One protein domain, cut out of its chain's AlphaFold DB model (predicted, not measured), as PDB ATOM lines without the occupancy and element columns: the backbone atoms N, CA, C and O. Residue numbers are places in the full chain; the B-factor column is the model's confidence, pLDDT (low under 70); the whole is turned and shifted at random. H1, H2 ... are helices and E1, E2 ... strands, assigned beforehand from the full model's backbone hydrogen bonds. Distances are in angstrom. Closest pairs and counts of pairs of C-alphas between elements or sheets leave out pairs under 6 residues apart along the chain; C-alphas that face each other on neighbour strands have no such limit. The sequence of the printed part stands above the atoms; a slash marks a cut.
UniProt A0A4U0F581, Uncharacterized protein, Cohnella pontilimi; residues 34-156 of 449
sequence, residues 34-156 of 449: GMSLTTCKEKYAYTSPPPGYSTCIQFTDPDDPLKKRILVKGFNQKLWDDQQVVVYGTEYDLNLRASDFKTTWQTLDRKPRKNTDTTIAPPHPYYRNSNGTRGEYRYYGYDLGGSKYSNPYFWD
ATOM      1  N   GLY A  34     -38.123  44.756  -5.614       70.69
ATOM      2  CA  GLY A  34     -36.811  44.131  -5.677       70.69
ATOM      3  C   GLY A  34     -35.758  45.184  -6.023       70.69
ATOM      4  O   GLY A  34     -36.033  46.136  -6.755       70.69
ATOM      5  N   MET A  35     -34.555  45.034  -5.470       88.12
ATOM      6  CA  MET A  35     -33.426  45.905  -5.801       88.12
ATOM      7  C   MET A  35     -33.241  45.948  -7.324       88.12
ATOM      8  O   MET A  35     -33.230  44.904  -7.967       88.12
ATOM      9  N   SER A  36     -33.093  47.137  -7.909       93.25
ATOM     10  CA  SER A  36     -32.793  47.251  -9.341       93.25
ATOM     11  C   SER A  36     -31.335  46.864  -9.631       93.25
ATOM     12  O   SER A  36     -30.472  46.967  -8.754       93.25
ATOM     13  N   LEU A  37     -31.023  46.479 -10.874       93.94
ATOM     14  CA  LEU A  37     -29.641  46.181 -11.275       93.94
ATOM     15  C   LEU A  37     -28.712  47.397 -11.109       93.94
ATOM     16  O   LEU A  37     -27.563  47.235 -10.703       93.94
ATOM     17  N   THR A  38     -29.208  48.608 -11.376       94.81
ATOM     18  CA  THR A  38     -28.458  49.859 -11.184       94.81
ATOM     19  C   THR A  38     -28.139  50.085  -9.710       94.81
ATOM     20  O   THR A  38     -26.974  50.233  -9.354       94.81
ATOM     21  N   THR A  39     -29.149  49.987  -8.840       95.69
ATOM     22  CA  THR A  39     -28.980  50.121  -7.384       95.69
ATOM     23  C   THR A  39     -28.025  49.065  -6.827       95.69
ATOM     24  O   THR A  39     -27.231  49.356  -5.935       95.69
ATOM     25  N   CYS A  40     -28.063  47.841  -7.359       95.75
ATOM     26  CA  CYS A  40     -27.105  46.808  -6.982       95.75
ATOM     27  C   CYS A  40     -25.673  47.209  -7.358       95.75
ATOM     28  O   CYS A  40     -24.787  47.164  -6.510       95.75
ATOM     29  N   LYS A  41     -25.439  47.653  -8.598       95.06
ATOM     30  CA  LYS A  41     -24.101  48.069  -9.047       95.06
ATOM     31  C   LYS A  41     -23.544  49.225  -8.219       95.06
ATOM     32  O   LYS A  41     -22.365  49.203  -7.896       95.06
ATOM     33  N   GLU A  42     -24.382  50.186  -7.838       95.31
ATOM     34  CA  GLU A  42     -23.996  51.282  -6.941       95.31
ATOM     35  C   GLU A  42     -23.635  50.764  -5.544       95.31
ATOM     36  O   GLU A  42     -22.570  51.078  -5.017       95.31
ATOM     37  N   LYS A  43     -24.484  49.908  -4.961       95.25
ATOM     38  CA  LYS A  43     -24.266  49.333  -3.626       95.25
ATOM     39  C   LYS A  43     -22.998  48.475  -3.549       95.25
ATOM     40  O   LYS A  43     -22.329  48.470  -2.520       95.25
ATOM     41  N   TYR A  44     -22.683  47.743  -4.616       94.62
ATOM     42  CA  TYR A  44     -21.564  46.800  -4.678       94.62
ATOM     43  C   TYR A  44     -20.368  47.335  -5.487       94.62
ATOM     44  O   TYR A  44     -19.478  46.561  -5.837       94.62
ATOM     45  N   ALA A  45     -20.296  48.647  -5.744       92.44
ATOM     46  CA  ALA A  45     -19.259  49.272  -6.577       92.44
ATOM     47  C   ALA A  45     -17.815  49.022  -6.097       92.44
ATOM     48  O   ALA A  45     -16.884  49.087  -6.895       92.44
ATOM     49  N   TYR A  46     -17.631  48.728  -4.807       91.00
ATOM     50  CA  TYR A  46     -16.326  48.460  -4.187       91.00
ATOM     51  C   TYR A  46     -15.950  46.976  -4.141       91.00
ATOM     52  O   TYR A  46     -14.858  46.635  -3.693       91.00
ATOM     53  N   THR A  47     -16.843  46.084  -4.570       91.69
ATOM     54  CA  THR A  47     -16.507  44.660  -4.678       91.69
ATOM     55  C   THR A  47     -15.718  44.399  -5.950       91.69
ATOM     56  O   THR A  47     -15.936  45.042  -6.978       91.69
ATOM     57  N   SER A  48     -14.801  43.441  -5.878       89.31
ATOM     58  CA  SER A  48     -13.941  43.039  -6.986       89.31
ATOM     59  C   SER A  48     -14.108  41.540  -7.216       89.31
ATOM     60  O   SER A  48     -13.297  40.755  -6.720       89.31
ATOM     61  N   PRO A  49     -15.166  41.127  -7.942       89.06
ATOM     62  CA  PRO A  49     -15.322  39.739  -8.343       89.06
ATOM     63  C   PRO A  49     -14.098  39.252  -9.124       89.06
ATOM     64  O   PRO A  49     -13.450  40.054  -9.814       89.06
ATOM     65  N   PRO A  50     -13.798  37.945  -9.074       84.62
ATOM     66  CA  PRO A  50     -12.755  37.379  -9.908       84.62
ATOM     67  C   PRO A  50     -13.017  37.624 -11.402       84.62
ATOM     68  O   PRO A  50     -14.161  37.838 -11.827       84.62
ATOM     69  N   PRO A  51     -11.957  37.570 -12.228       74.69
ATOM     70  CA  PRO A  51     -12.058  37.714 -13.675       74.69
ATOM     71  C   PRO A  51     -13.187  36.869 -14.279       74.69
ATOM     72  O   PRO A  51     -13.255  35.663 -14.073       74.69
ATOM     73  N   GLY A  52     -14.063  37.509 -15.057       74.94
ATOM     74  CA  GLY A  52     -15.168  36.834 -15.746       74.94
ATOM     75  C   GLY A  52     -16.510  36.866 -15.013       74.94
ATOM     76  O   GLY A  52     -17.527  36.662 -15.674       74.94
ATOM     77  N   TYR A  53     -16.531  37.221 -13.728       86.25
ATOM     78  CA  TYR A  53     -17.753  37.307 -12.933       86.25
ATOM     79  C   TYR A  53     -18.253  38.746 -12.809       86.25
ATOM     80  O   TYR A  53     -17.491  39.715 -12.811       86.25
ATOM     81  N   SER A  54     -19.574  38.895 -12.746       89.31
ATOM     82  CA  SER A  54     -20.215  40.202 -12.608       89.31
ATOM     83  C   SER A  54     -20.320  40.611 -11.139       89.31
ATOM     84  O   SER A  54     -20.384  39.757 -10.261       89.31
ATOM     85  N   THR A  55     -20.392  41.912 -10.865       94.44
ATOM     86  CA  THR A  55     -20.669  42.439  -9.518       94.44
ATOM     87  C   THR A  55     -22.099  42.150  -9.058       94.44
ATOM     88  O   THR A  55     -22.350  42.006  -7.866       94.44
ATOM     89  N   CYS A  56     -23.043  42.070  -9.996       96.31
ATOM     90  CA  CYS A  56     -24.457  41.842  -9.726       96.31
ATOM     91  C   CYS A  56     -25.074  40.987 -10.826       96.31
ATOM     92  O   CYS A  56     -24.890  41.290 -12.007       96.31
ATOM     93  N   ILE A  57     -25.884  40.011 -10.425       94.56
ATOM     94  CA  ILE A  57     -26.689  39.191 -11.330       94.56
ATOM     95  C   ILE A  57     -28.171  39.513 -11.183       94.56
ATOM     96  O   ILE A  57     -28.624  40.001 -10.145       94.56
ATOM     97  N   GLN A  58     -28.919  39.202 -12.236       94.56
ATOM     98  CA  GLN A  58     -30.370  39.254 -12.262       94.56
ATOM     99  C   GLN A  58     -30.893  37.925 -12.803       94.56
ATOM    100  O   GLN A  58     -30.486  37.504 -13.884       94.56
ATOM    101  N   PHE A  59     -31.799  37.285 -12.074       91.50
ATOM    102  CA  PHE A  59     -32.352  35.983 -12.443       91.50
ATOM    103  C   PHE A  59     -33.809  35.856 -11.996       91.50
ATOM    104  O   PHE A  59     -34.309  36.644 -11.193       91.50
ATOM    105  N   THR A  60     -34.508  34.870 -12.557       89.50
ATOM    106  CA  THR A  60     -35.867  34.533 -12.120       89.50
ATOM    107  C   THR A  60     -35.784  33.704 -10.854       89.50
ATOM    108  O   THR A  60     -35.034  32.734 -10.812       89.50
ATOM    109  N   ASP A  61     -36.552  34.077  -9.840       87.31
ATOM    110  CA  ASP A  61     -36.542  33.400  -8.557       87.31
ATOM    111  C   ASP A  61     -36.856  31.899  -8.709       87.31
ATOM    112  O   ASP A  61     -37.937  31.553  -9.199       87.31
ATOM    113  N   PRO A  62     -35.943  31.005  -8.287       79.56
ATOM    114  CA  PRO A  62     -36.133  29.566  -8.436       79.56
ATOM    115  C   PRO A  62     -37.274  29.021  -7.565       79.56
ATOM    116  O   PRO A  62     -37.837  27.977  -7.890       79.56
ATOM    117  N   ASP A  63     -37.625  29.708  -6.475       80.50
ATOM    118  CA  ASP A  63     -38.702  29.320  -5.567       80.50
ATOM    119  C   ASP A  63     -40.051  29.972  -5.949       80.50
ATOM    120  O   ASP A  63     -41.065  29.685  -5.305       80.50
ATOM    121  N   ASP A  64     -40.105  30.828  -6.984       82.06
ATOM    122  CA  ASP A  64     -41.364  31.375  -7.505       82.06
ATOM    123  C   ASP A  64     -42.031  30.394  -8.490       82.06
ATOM    124  O   ASP A  64     -41.577  30.255  -9.633       82.06
ATOM    125  N   PRO A  65     -43.163  29.763  -8.118       75.88
ATOM    126  CA  PRO A  65     -43.850  28.812  -8.989       75.88
ATOM    127  C   PRO A  65     -44.365  29.452 -10.283       75.88
ATOM    128  O   PRO A  65     -44.586  28.746 -11.266       75.88
ATOM    129  N   LEU A  66     -44.569  30.775 -10.301       81.75
ATOM    130  CA  LEU A  66     -45.044  31.503 -11.474       81.75
ATOM    131  C   LEU A  66     -43.908  32.014 -12.362       81.75
ATOM    132  O   LEU A  66     -44.200  32.485 -13.462       81.75
ATOM    133  N   LYS A  67     -42.646  31.927 -11.916       78.06
ATOM    134  CA  LYS A  67     -41.467  32.441 -12.632       78.06
ATOM    135  C   LYS A  67     -41.598  33.918 -13.045       78.06
ATOM    136  O   LYS A  67     -41.145  34.316 -14.114       78.06
ATOM    137  N   LYS A  68     -42.261  34.732 -12.221       82.75
ATOM    138  CA  LYS A  68     -42.502  36.165 -12.463       82.75
ATOM    139  C   LYS A  68     -41.617  37.054 -11.601       82.75
ATOM    140  O   LYS A  68     -41.337  38.190 -11.977       82.75
ATOM    141  N   ARG A  69     -41.197  36.564 -10.436       87.00
ATOM    142  CA  ARG A  69     -40.344  37.293  -9.508       87.00
ATOM    143  C   ARG A  69     -38.919  37.295 -10.039       87.00
ATOM    144  O   ARG A  69     -38.302  36.249 -10.208       87.00
ATOM    145  N   ILE A  70     -38.403  38.492 -10.285       90.31
ATOM    146  CA  ILE A  70     -37.007  38.716 -10.641       90.31
ATOM    147  C   ILE A  70     -36.249  39.113  -9.380       90.31
ATOM    148  O   ILE A  70     -36.665  40.020  -8.657       90.31
ATOM    149  N   LEU A  71     -35.133  38.441  -9.127       92.88
ATOM    150  CA  LEU A  71     -34.196  38.790  -8.072       92.88
ATOM    151  C   LEU A  71     -32.963  39.456  -8.671       92.88
ATOM    152  O   LEU A  71     -32.493  39.076  -9.742       92.88
ATOM    153  N   VAL A  72     -32.421  40.425  -7.937       95.75
ATOM    154  CA  VAL A  72     -31.110  41.019  -8.199       95.75
ATOM    155  C   VAL A  72     -30.251  40.809  -6.964       95.75
ATOM    156  O   VAL A  72     -30.659  41.157  -5.852       95.75
ATOM    157  N   LYS A  73     -29.071  40.221  -7.153       96.31
ATOM    158  CA  LYS A  73     -28.158  39.859  -6.065       96.31
ATOM    159  C   LYS A  73     -26.739  40.313  -6.389       96.31
ATOM    160  O   LYS A  73     -26.271  40.141  -7.512       96.31
ATOM    161  N   GLY A  74     -26.082  40.915  -5.400       96.94
ATOM    162  CA  GLY A  74     -24.688  41.349  -5.493       96.94
ATOM    163  C   GLY A  74     -23.718  40.241  -5.096       96.94
ATOM    164  O   GLY A  74     -24.089  39.331  -4.356       96.94
ATOM    165  N   PHE A  75     -22.494  40.326  -5.600       97.19
ATOM    166  CA  PHE A  75     -21.411  39.382  -5.343       97.19
ATOM    167  C   PHE A  75     -21.022  39.336  -3.856       97.19
ATOM    168  O   PHE A  75     -20.909  40.377  -3.198       97.19
ATOM    169  N   ASN A  76     -20.797  38.132  -3.327       95.88
ATOM    170  CA  ASN A  76     -20.367  37.925  -1.948       95.88
ATOM    171  C   ASN A  76     -18.832  37.940  -1.841       95.88
ATOM    172  O   ASN A  76     -18.182  36.895  -1.841       95.88
ATOM    173  N   GLN A  77     -18.260  39.142  -1.717       94.75
ATOM    174  CA  GLN A  77     -16.807  39.337  -1.605       94.75
ATOM    175  C   GLN A  77     -16.190  38.550  -0.445       94.75
ATOM    176  O   GLN A  77     -15.132  37.957  -0.603       94.75
ATOM    177  N   LYS A  78     -16.864  38.505   0.711       91.81
ATOM    178  CA  LYS A  78     -16.338  37.827   1.899       91.81
ATOM    179  C   LYS A  78     -16.127  36.335   1.644       91.81
ATOM    180  O   LYS A  78     -15.110  35.787   2.044       91.81
ATOM    181  N   LEU A  79     -17.087  35.678   0.993       92.38
ATOM    182  CA  LEU A  79     -16.968  34.250   0.712       92.38
ATOM    183  C   LEU A  79     -15.866  33.959  -0.312       92.38
ATOM    184  O   LEU A  79     -15.158  32.963  -0.187       92.38
ATOM    185  N   TRP A  80     -15.692  34.847  -1.290       93.19
ATOM    186  CA  TRP A  80     -14.565  34.770  -2.207       93.19
ATOM    187  C   TRP A  80     -13.229  34.914  -1.473       93.19
ATOM    188  O   TRP A  80     -12.352  34.072  -1.634       93.19
ATOM    189  N   ASP A  81     -13.087  35.921  -0.615       89.75
ATOM    190  CA  ASP A  81     -11.848  36.151   0.133       89.75
ATOM    191  C   ASP A  81     -11.526  34.977   1.077       89.75
ATOM    192  O   ASP A  81     -10.370  34.566   1.175       89.75
ATOM    193  N   ASP A  82     -12.543  34.396   1.723       87.38
ATOM    194  CA  ASP A  82     -12.371  33.318   2.703       87.38
ATOM    195  C   ASP A  82     -12.197  31.925   2.073       87.38
ATOM    196  O   ASP A  82     -11.472  31.092   2.616       87.38
ATOM    197  N   GLN A  83     -12.916  31.634   0.984       88.69
ATOM    198  CA  GLN A  83     -13.067  30.271   0.450       88.69
ATOM    199  C   GLN A  83     -12.926  30.173  -1.072       88.69
ATOM    200  O   GLN A  83     -13.033  29.079  -1.618       88.69
ATOM    201  N   GLN A  84     -12.701  31.290  -1.770       91.38
ATOM    202  CA  GLN A  84     -12.625  31.346  -3.234       91.38
ATOM    203  C   GLN A  84     -13.893  30.801  -3.928       91.38
ATOM    204  O   GLN A  84     -13.846  30.233  -5.019       91.38
ATOM    205  N   VAL A  85     -15.053  30.998  -3.295       93.06
ATOM    206  CA  VAL A  85     -16.357  30.610  -3.844       93.06
ATOM    207  C   VAL A  85     -17.075  31.834  -4.410       93.06
ATOM    208  O   VAL A  85     -17.235  32.855  -3.738       93.06
ATOM    209  N   VAL A  86     -17.548  31.719  -5.648       94.25
ATOM    210  CA  VAL A  86     -18.309  32.737  -6.367       94.25
ATOM    211  C   VAL A  86     -19.801  32.512  -6.155       94.25
ATOM    212  O   VAL A  86     -20.440  31.715  -6.836       94.25
ATOM    213  N   VAL A  87     -20.380  33.284  -5.235       95.81
ATOM    214  CA  VAL A  87     -21.833  33.338  -5.040       95.81
ATOM    215  C   VAL A  87     -22.358  34.763  -5.023       95.81
ATOM    216  O   VAL A  87     -21.639  35.737  -4.776       95.81
ATOM    217  N   TYR A  88     -23.663  34.865  -5.229       96.69
ATOM    218  CA  TYR A  88     -24.428  36.095  -5.194       96.69
ATOM    219  C   TYR A  88     -25.464  36.056  -4.072       96.69
ATOM    220  O   TYR A  88     -26.123  35.043  -3.843       96.69
ATOM    221  N   GLY A  89     -25.644  37.180  -3.382       95.56
ATOM    222  CA  GLY A  89     -26.492  37.267  -2.195       95.56
ATOM    223  C   GLY A  89     -25.787  36.759  -0.940       95.56
ATOM    224  O   GLY A  89     -24.563  36.797  -0.844       95.56
ATOM    225  N   THR A  90     -26.575  36.335   0.044       92.44
ATOM    226  CA  THR A  90     -26.069  35.827   1.327       92.44
ATOM    227  C   THR A  90     -26.722  34.501   1.682       92.44
ATOM    228  O   THR A  90     -27.825  34.190   1.233       92.44
ATOM    229  N   GLU A  91     -26.080  33.753   2.565       91.38
ATOM    230  CA  GLU A  91     -26.606  32.540   3.173       91.38
ATOM    231  C   GLU A  91     -27.982  32.768   3.835       91.38
ATOM    232  O   GLU A  91     -28.869  31.915   3.766       91.38
ATOM    233  N   TYR A  92     -28.240  33.954   4.393       88.75
ATOM    234  CA  TYR A  92     -29.528  34.275   5.021       88.75
ATOM    235  C   TYR A  92     -30.689  34.377   4.023       88.75
ATOM    236  O   TYR A  92     -31.842  34.219   4.415       88.75
ATOM    237  N   ASP A  93     -30.403  34.612   2.738       86.50
ATOM    238  CA  ASP A  93     -31.435  34.707   1.701       86.50
ATOM    239  C   ASP A  93     -32.095  33.354   1.396       86.50
ATOM    240  O   ASP A  93     -33.182  33.316   0.820       86.50
ATOM    241  N   LEU A  94     -31.416  32.249   1.723       89.31
ATOM    242  CA  LEU A  94     -31.743  30.912   1.225       89.31
ATOM    243  C   LEU A  94     -32.065  29.903   2.318       89.31
ATOM    244  O   LEU A  94     -32.901  29.020   2.118       89.31
ATOM    245  N   ASN A  95     -31.410  30.018   3.469       90.31
ATOM    246  CA  ASN A  95     -31.476  29.018   4.526       90.31
ATOM    247  C   ASN A  95     -32.577  29.365   5.541       90.31
ATOM    248  O   ASN A  95     -32.317  29.639   6.711       90.31
ATOM    249  N   LEU A  96     -33.827  29.385   5.071       85.81
ATOM    250  CA  LEU A  96     -34.988  29.811   5.865       85.81
ATOM    251  C   LEU A  96     -35.525  28.721   6.807       85.81
ATOM    252  O   LEU A  96     -36.357  29.005   7.670       85.81
ATOM    253  N   ARG A  97     -35.105  27.461   6.637       87.62
ATOM    254  CA  ARG A  97     -35.556  26.339   7.471       87.62
ATOM    255  C   ARG A  97     -34.529  26.027   8.546       87.62
ATOM    256  O   ARG A  97     -33.329  26.088   8.310       87.62
ATOM    257  N   ALA A  98     -35.005  25.551   9.695       85.69
ATOM    258  CA  ALA A  98     -34.124  25.048  10.749       85.69
ATOM    259  C   ALA A  98     -33.210  23.902  10.262       85.69
ATOM    260  O   ALA A  98     -32.083  23.784  10.723       85.69
ATOM    261  N   SER A  99     -33.667  23.097   9.294       88.81
ATOM    262  CA  SER A  99     -32.892  22.013   8.668       88.81
ATOM    263  C   SER A  99     -31.752  22.483   7.759       88.81
ATOM    264  O   SER A  99     -30.968  21.656   7.297       88.81
ATOM    265  N   ASP A 100     -31.685  23.780   7.455       91.69
ATOM    266  CA  ASP A 100     -30.684  24.366   6.560       91.69
ATOM    267  C   ASP A 100     -29.517  24.988   7.340       91.69
ATOM    268  O   ASP A 100     -28.646  25.625   6.755       91.69
ATOM    269  N   PHE A 101     -29.482  24.777   8.661       93.25
ATOM    270  CA  PHE A 101     -28.388  25.164   9.541       93.25
ATOM    271  C   PHE A 101     -28.040  24.019  10.495       93.25
ATOM    272  O   PHE A 101     -28.917  23.473  11.167       93.25
ATOM    273  N   LYS A 102     -26.755  23.674  10.600       92.56
ATOM    274  CA  LYS A 102     -26.267  22.644  11.531       92.56
ATOM    275  C   LYS A 102     -25.101  23.173  12.358       92.56
ATOM    276  O   LYS A 102     -24.248  23.898  11.866       92.56
ATOM    277  N   THR A 103     -25.041  22.793  13.634       90.81
ATOM    278  CA  THR A 103     -23.949  23.161  14.563       90.81
ATOM    279  C   THR A 103     -22.705  22.275  14.419       90.81
ATOM    280  O   THR A 103     -21.779  22.334  15.231       90.81
ATOM    281  N   THR A 104     -22.691  21.445  13.384       89.81
ATOM    282  CA  THR A 104     -21.594  20.578  12.973       89.81
ATOM    283  C   THR A 104     -21.371  20.756  11.482       89.81
ATOM    284  O   THR A 104     -22.292  21.126  10.750       89.81
ATOM    285  N   TRP A 105     -20.166  20.431  11.046       90.75
ATOM    286  CA  TRP A 105     -19.747  20.497   9.654       90.75
ATOM    287  C   TRP A 105     -19.012  19.213   9.276       90.75
ATOM    288  O   TRP A 105     -18.780  18.352  10.130       90.75
ATOM    289  N   GLN A 106     -18.671  19.062   8.004       89.44
ATOM    290  CA  GLN A 106     -17.856  17.955   7.516       89.44
ATOM    291  C   GLN A 106     -16.698  18.458   6.672       89.44
ATOM    292  O   GLN A 106     -16.827  19.453   5.974       89.44
ATOM    293  N   THR A 107     -15.572  17.755   6.705       87.19
ATOM    294  CA  THR A 107     -14.492  17.950   5.729       87.19
ATOM    295  C   THR A 107     -14.909  17.452   4.338       87.19
ATOM    296  O   THR A 107     -15.909  16.750   4.199       87.19
ATOM    297  N   LEU A 108     -14.136  17.782   3.296       83.50
ATOM    298  CA  LEU A 108     -14.421  17.337   1.920       83.50
ATOM    299  C   LEU A 108     -14.372  15.804   1.761       83.50
ATOM    300  O   LEU A 108     -15.092  15.256   0.934       83.50
ATOM    301  N   ASP A 109     -13.607  15.104   2.608       80.88
ATOM    302  CA  ASP A 109     -13.624  13.636   2.748       80.88
ATOM    303  C   ASP A 109     -14.752  13.130   3.674       80.88
ATOM    304  O   ASP A 109     -14.718  11.995   4.148       80.88
ATOM    305  N   ARG A 110     -15.756  13.976   3.945       81.62
ATOM    306  CA  ARG A 110     -17.014  13.665   4.647       81.62
ATOM    307  C   ARG A 110     -16.854  13.236   6.104       81.62
ATOM    308  O   ARG A 110     -17.733  12.585   6.671       81.62
ATOM    309  N   LYS A 111     -15.756  13.617   6.761       84.19
ATOM    310  CA  LYS A 111     -15.571  13.323   8.189       84.19
ATOM    311  C   LYS A 111     -16.257  14.386   9.054       84.19
ATOM    312  O   LYS A 111     -16.006  15.574   8.843       84.19
ATOM    313  N   PRO A 112     -17.077  13.992  10.051       85.94
ATOM    314  CA  PRO A 112     -17.734  14.930  10.958       85.94
ATOM    315  C   PRO A 112     -16.734  15.765  11.734       85.94
ATOM    316  O   PRO A 112     -15.736  15.259  12.253       85.94
ATOM    317  N   ARG A 113     -17.073  17.038  11.907       85.94
ATOM    318  CA  ARG A 113     -16.308  18.000  12.685       85.94
ATOM    319  C   ARG A 113     -17.228  18.839  13.561       85.94
ATOM    320  O   ARG A 113     -18.365  19.170  13.214       85.94
ATOM    321  N   LYS A 114     -16.716  19.187  14.740       83.75
ATOM    322  CA  LYS A 114     -17.362  20.151  15.638       83.75
ATOM    323  C   LYS A 114     -16.928  21.559  15.234       83.75
ATOM    324  O   LYS A 114     -15.788  21.763  14.836       83.75
ATOM    325  N   ASN A 115     -17.778  22.560  15.449       74.12
ATOM    326  CA  ASN A 115     -17.425  23.969  15.188       74.12
ATOM    327  C   ASN A 115     -16.367  24.544  16.144       74.12
ATOM    328  O   ASN A 115     -15.960  25.697  16.016       74.12
ATOM    329  N   THR A 116     -15.964  23.769  17.150       74.69
ATOM    330  CA  THR A 116     -14.856  24.077  18.059       74.69
ATOM    331  C   THR A 116     -13.568  23.357  17.663       74.69
ATOM    332  O   THR A 116     -12.600  23.419  18.414       74.69
ATOM    333  N   ASP A 117     -13.566  22.612  16.556       74.50
ATOM    334  CA  ASP A 117     -12.398  21.863  16.110       74.50
ATOM    335  C   ASP A 117     -11.364  22.817  15.496       74.50
ATOM    336  O   ASP A 117     -11.538  23.325  14.391       74.50
ATOM    337  N   THR A 118     -10.289  23.071  16.241       72.19
ATOM    338  CA  THR A 118      -9.142  23.882  15.812       72.19
ATOM    339  C   THR A 118      -7.985  23.026  15.294       72.19
ATOM    340  O   THR A 118      -6.887  23.543  15.114       72.19
ATOM    341  N   THR A 119      -8.181  21.713  15.114       77.00
ATOM    342  CA  THR A 119      -7.111  20.792  14.683       77.00
ATOM    343  C   THR A 119      -6.814  20.871  13.187       77.00
ATOM    344  O   THR A 119      -5.797  20.347  12.739       77.00
ATOM    345  N   ILE A 120      -7.675  21.537  12.416       70.81
ATOM    346  CA  ILE A 120      -7.487  21.781  10.986       70.81
ATOM    347  C   ILE A 120      -6.877  23.171  10.812       70.81
ATOM    348  O   ILE A 120      -7.395  24.151  11.349       70.81
ATOM    349  N   ALA A 121      -5.766  23.240  10.080       67.50
ATOM    350  CA  ALA A 121      -5.084  24.477   9.733       67.50
ATOM    351  C   ALA A 121      -5.199  24.723   8.213       67.50
ATOM    352  O   ALA A 121      -4.789  23.849   7.447       67.50
ATOM    353  N   PRO A 122      -5.713  25.887   7.768       69.62
ATOM    354  CA  PRO A 122      -6.342  26.930   8.583       69.62
ATOM    355  C   PRO A 122      -7.686  26.465   9.186       69.62
ATOM    356  O   PRO A 122      -8.321  25.558   8.643       69.62
ATOM    357  N   PRO A 123      -8.130  27.063  10.308       73.06
ATOM    358  CA  PRO A 123      -9.417  26.728  10.907       73.06
ATOM    359  C   PRO A 123     -10.557  27.028   9.931       73.06
ATOM    360  O   PRO A 123     -10.578  28.084   9.299       73.06
ATOM    361  N   HIS A 124     -11.515  26.105   9.836       80.50
ATOM    362  CA  HIS A 124     -12.683  26.269   8.976       80.50
ATOM    363  C   HIS A 124     -13.504  27.494   9.424       80.50
ATOM    364  O   HIS A 124     -13.812  27.614  10.621       80.50
ATOM    365  N   PRO A 125     -13.842  28.424   8.509       80.25
ATOM    366  CA  PRO A 125     -14.753  29.517   8.826       80.25
ATOM    367  C   PRO A 125     -16.116  28.951   9.236       80.25
ATOM    368  O   PRO A 125     -16.489  27.873   8.806       80.25
ATOM    369  N   TYR A 126     -16.856  29.677  10.073       84.69
ATOM    370  CA  TYR A 126     -18.199  29.277  10.497       84.69
ATOM    371  C   TYR A 126     -19.163  30.454  10.410       84.69
ATOM    372  O   TYR A 126     -18.773  31.622  10.528       84.69
ATOM    373  N   TYR A 127     -20.449  30.138  10.315       89.44
ATOM    374  CA  TYR A 127     -21.530  31.112  10.329       89.44
ATOM    375  C   TYR A 127     -22.184  31.209  11.701       89.44
ATOM    376  O   TYR A 127     -22.039  30.335  12.559       89.44
ATOM    377  N   ARG A 128     -22.930  32.293  11.921       88.19
ATOM    378  CA  ARG A 128     -23.802  32.436  13.088       88.19
ATOM    379  C   ARG A 128     -25.251  32.508  12.638       88.19
ATOM    380  O   ARG A 128     -25.579  33.252  11.721       88.19
ATOM    381  N   ASN A 129     -26.119  31.747  13.295       85.50
ATOM    382  CA  ASN A 129     -27.557  31.929  13.122       85.50
ATOM    383  C   ASN A 129     -28.059  33.167  13.885       85.50
ATOM    384  O   ASN A 129     -27.304  33.816  14.613       85.50
ATOM    385  N   SER A 130     -29.352  33.471  13.760       83.44
ATOM    386  CA  SER A 130     -30.007  34.587  14.462       83.44
ATOM    387  C   SER A 130     -29.870  34.531  15.991       83.44
ATOM    388  O   SER A 130     -29.895  35.568  16.645       83.44
ATOM    389  N   ASN A 131     -29.660  33.339  16.557       85.19
ATOM    390  CA  ASN A 131     -29.435  33.118  17.988       85.19
ATOM    391  C   ASN A 131     -27.942  33.179  18.377       85.19
ATOM    392  O   ASN A 131     -27.572  32.823  19.493       85.19
ATOM    393  N   GLY A 132     -27.055  33.556  17.451       86.25
ATOM    394  CA  GLY A 132     -25.610  33.655  17.666       86.25
ATOM    395  C   GLY A 132     -24.871  32.314  17.739       86.25
ATOM    396  O   GLY A 132     -23.654  32.305  17.960       86.25
ATOM    397  N   THR A 133     -25.564  31.188  17.543       89.56
ATOM    398  CA  THR A 133     -24.973  29.841  17.559       89.56
ATOM    399  C   THR A 133     -24.087  29.650  16.336       89.56
ATOM    400  O   THR A 133     -24.479  30.038  15.240       89.56
ATOM    401  N   ARG A 134     -22.902  29.051  16.519       90.31
ATOM    402  CA  ARG A 134     -21.973  28.743  15.421       90.31
ATOM    403  C   ARG A 134     -22.440  27.514  14.645       90.31
ATOM    404  O   ARG A 134     -22.840  26.536  15.281       90.31
ATOM    405  N   GLY A 135     -22.347  27.546  13.321       90.94
ATOM    406  CA  GLY A 135     -22.836  26.489  12.433       90.94
ATOM    407  C   GLY A 135     -22.490  26.701  10.976       90.94
ATOM    408  O   GLY A 135     -21.939  27.733  10.611       90.94
ATOM    409  N   GLU A 136     -22.882  25.720  10.178       93.12
ATOM    410  CA  GLU A 136     -22.823  25.755   8.728       93.12
ATOM    411  C   GLU A 136     -24.223  25.857   8.145       93.12
ATOM    412  O   GLU A 136     -25.158  25.189   8.598       93.12
ATOM    413  N   TYR A 137     -24.347  26.694   7.120       94.81
ATOM    414  CA  TYR A 137     -25.547  26.792   6.305       94.81
ATOM    415  C   TYR A 137     -25.477  25.844   5.116       94.81
ATOM    416  O   TYR A 137     -24.407  25.631   4.559       94.81
ATOM    417  N   ARG A 138     -26.618  25.301   4.696       94.31
ATOM    418  CA  ARG A 138     -26.702  24.367   3.563       94.31
ATOM    419  C   ARG A 138     -26.319  25.007   2.233       94.31
ATOM    420  O   ARG A 138     -25.755  24.334   1.371       94.31
ATOM    421  N   TYR A 139     -26.650  26.282   2.064       95.19
ATOM    422  CA  TYR A 139     -26.361  27.047   0.854       95.19
ATOM    423  C   TYR A 139     -25.589  28.317   1.180       95.19
ATOM    424  O   TYR A 139     -25.905  29.006   2.149       95.19
ATOM    425  N   TYR A 140     -24.627  28.662   0.334       95.38
ATOM    426  CA  TYR A 140     -23.841  29.888   0.483       95.38
ATOM    427  C   TYR A 140     -24.482  31.113  -0.171       95.38
ATOM    428  O   TYR A 140     -24.240  32.246   0.236       95.38
ATOM    429  N   GLY A 141     -25.318  30.893  -1.179       95.31
ATOM    430  CA  GLY A 141     -25.918  31.951  -1.977       95.31
ATOM    431  C   GLY A 141     -26.456  31.385  -3.279       95.31
ATOM    432  O   GLY A 141     -26.733  30.189  -3.385       95.31
ATOM    433  N   TYR A 142     -26.610  32.253  -4.267       95.19
ATOM    434  CA  TYR A 142     -27.002  31.883  -5.619       95.19
ATOM    435  C   TYR A 142     -25.766  31.771  -6.510       95.19
ATOM    436  O   TYR A 142     -24.862  32.602  -6.408       95.19
ATOM    437  N   ASP A 143     -25.734  30.772  -7.385       94.44
ATOM    438  CA  ASP A 143     -24.749  30.701  -8.462       94.44
ATOM    439  C   ASP A 143     -25.053  31.725  -9.573       94.44
ATOM    440  O   ASP A 143     -26.022  32.489  -9.503       94.44
ATOM    441  N   LEU A 144     -24.226  31.742 -10.623       91.56
ATOM    442  CA  LEU A 144     -24.383  32.646 -11.766       91.56
ATOM    443  C   LEU A 144     -25.737  32.483 -12.489       91.56
ATOM    444  O   LEU A 144     -26.256  33.447 -13.054       91.56
ATOM    445  N   GLY A 145     -26.313  31.278 -12.463       89.50
ATOM    446  CA  GLY A 145     -27.606  30.946 -13.064       89.50
ATOM    447  C   GLY A 145     -28.808  31.223 -12.159       89.50
ATOM    448  O   GLY A 145     -29.947  31.084 -12.606       89.50
ATOM    449  N   GLY A 146     -28.583  31.618 -10.903       90.81
ATOM    450  CA  GLY A 146     -29.643  31.811  -9.920       90.81
ATOM    451  C   GLY A 146     -30.105  30.531  -9.221       90.81
ATOM    452  O   GLY A 146     -31.115  30.568  -8.517       90.81
ATOM    453  N   SER A 147     -29.405  29.402  -9.381       92.00
ATOM    454  CA  SER A 147     -29.668  28.205  -8.571       92.00
ATOM    455  C   SER A 147     -28.971  28.324  -7.214       92.00
ATOM    456  O   SER A 147     -27.994  29.050  -7.051       92.00
ATOM    457  N   LYS A 148     -29.470  27.604  -6.202       93.31
ATOM    458  CA  LYS A 148     -28.853  27.589  -4.865       93.31
ATOM    459  C   LYS A 148     -27.473  26.937  -4.949       93.31
ATOM    460  O   LYS A 148     -27.402  25.775  -5.350       93.31
ATOM    461  N   TYR A 149     -26.434  27.655  -4.541       95.12
ATOM    462  CA  TYR A 149     -25.060  27.170  -4.449       95.12
ATOM    463  C   TYR A 149     -24.887  26.382  -3.153       95.12
ATOM    464  O   TYR A 149     -25.097  26.916  -2.059       95.12
ATOM    465  N   SER A 150     -24.556  25.102  -3.268       95.06
ATOM    466  CA  SER A 150     -24.461  24.196  -2.124       95.06
ATOM    467  C   SER A 150     -23.184  24.411  -1.307       95.06
ATOM    468  O   SER A 150     -22.142  24.772  -1.837       95.06
ATOM    469  N   ASN A 151     -23.259  24.207   0.007       94.44
ATOM    470  CA  ASN A 151     -22.093  24.186   0.884       94.44
ATOM    471  C   ASN A 151     -21.582  22.735   0.998       94.44
ATOM    472  O   ASN A 151     -22.281  21.913   1.600       94.44
ATOM    473  N   PRO A 152     -20.390  22.396   0.473       91.31
ATOM    474  CA  PRO A 152     -19.858  21.034   0.535       91.31
ATOM    475  C   PRO A 152     -19.454  20.621   1.963       91.31
ATOM    476  O   PRO A 152     -19.392  19.429   2.269       91.31
ATOM    477  N   TYR A 153     -19.232  21.593   2.852       91.44
ATOM    478  CA  TYR A 153     -18.929  21.395   4.269       91.44
ATOM    479  C   TYR A 153     -20.184  21.256   5.140       91.44
ATOM    480  O   TYR A 153     -20.086  20.946   6.332       91.44
ATOM    481  N   PHE A 154     -21.378  21.457   4.574       92.50
ATOM    482  CA  PHE A 154     -22.618  21.210   5.294       92.50
ATOM    483  C   PHE A 154     -22.767  19.718   5.578       92.50
ATOM    484  O   PHE A 154     -22.638  18.889   4.683       92.50
ATOM    485  N   TRP A 155     -23.062  19.377   6.832       88.88
ATOM    486  CA  TRP A 155     -23.217  17.987   7.253       88.88
ATOM    487  C   TRP A 155     -24.337  17.287   6.473       88.88
ATOM    488  O   TRP A 155     -25.465  17.796   6.433       88.88
ATOM    489  N   ASP A 156     -24.048  16.108   5.919       85.56
ATOM    490  CA  ASP A 156     -25.022  15.299   5.182       85.56
ATOM    491  C   ASP A 156     -26.303  15.073   6.024       85.56
ATOM    492  O   ASP A 156     -26.276  14.909   7.248       85.56
TER     493      ASP A 156
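Overview. This is residues 34 to 156 of the 449 residues of an uncharacterized protein of Cohnella pontilimi (UniProt A0A4U0F581). With little regular structure, three small two-stranded antiparallel hairpins are strung out on loops: E1-E2 with H1 beside it at one end, E6-E7 in the middle, E3-E4 at the other end. The 123 printed residues have 41 in named elements, in the order H1 E1 E2 H2 E3 E4 E5 E6 E7, class mixed. The whole is compact, radius of gyration of the C-alphas 15.4 A, spanning 44 by 33 by 27 A.

Arrangement. E1, residues 56 to 60, and E2, 70 to 74, form a hairpin; N 57 and O 73, 2.9 A, are within hydrogen-bond range. The closest C-alphas of H1, residues 37 to 43, and E2 are Cys 40 and Gly 74, 6.2 A. E6, 139 to 142, and E7, 148 to 150, are a hairpin with N 149 and O 141 at 2.8 A; E3, 104 to 106, and E4, 112 to 114, another with N 113 and O 105 at 2.8 A. E5, 134 to 137, runs on into E6 at 46 degrees. H2, 77 to 83, and E6 are only just apart, closest 8.1 A. In H1 and H2 every O i to N i+4 pair is within range.

Along the chain. H1 begins at C-alpha 37 (-29.641, 46.181, -11.275); E7 ends at C-alpha 150 (-24.461, 24.196, -2.124). E1 is 13.8 A long.

Size, cuts and confidence. The printed part has no cut. Links H1 to E1, H2 to E3 and E4 to E5 are long. Residues 121 to 122 have pLDDT under 70.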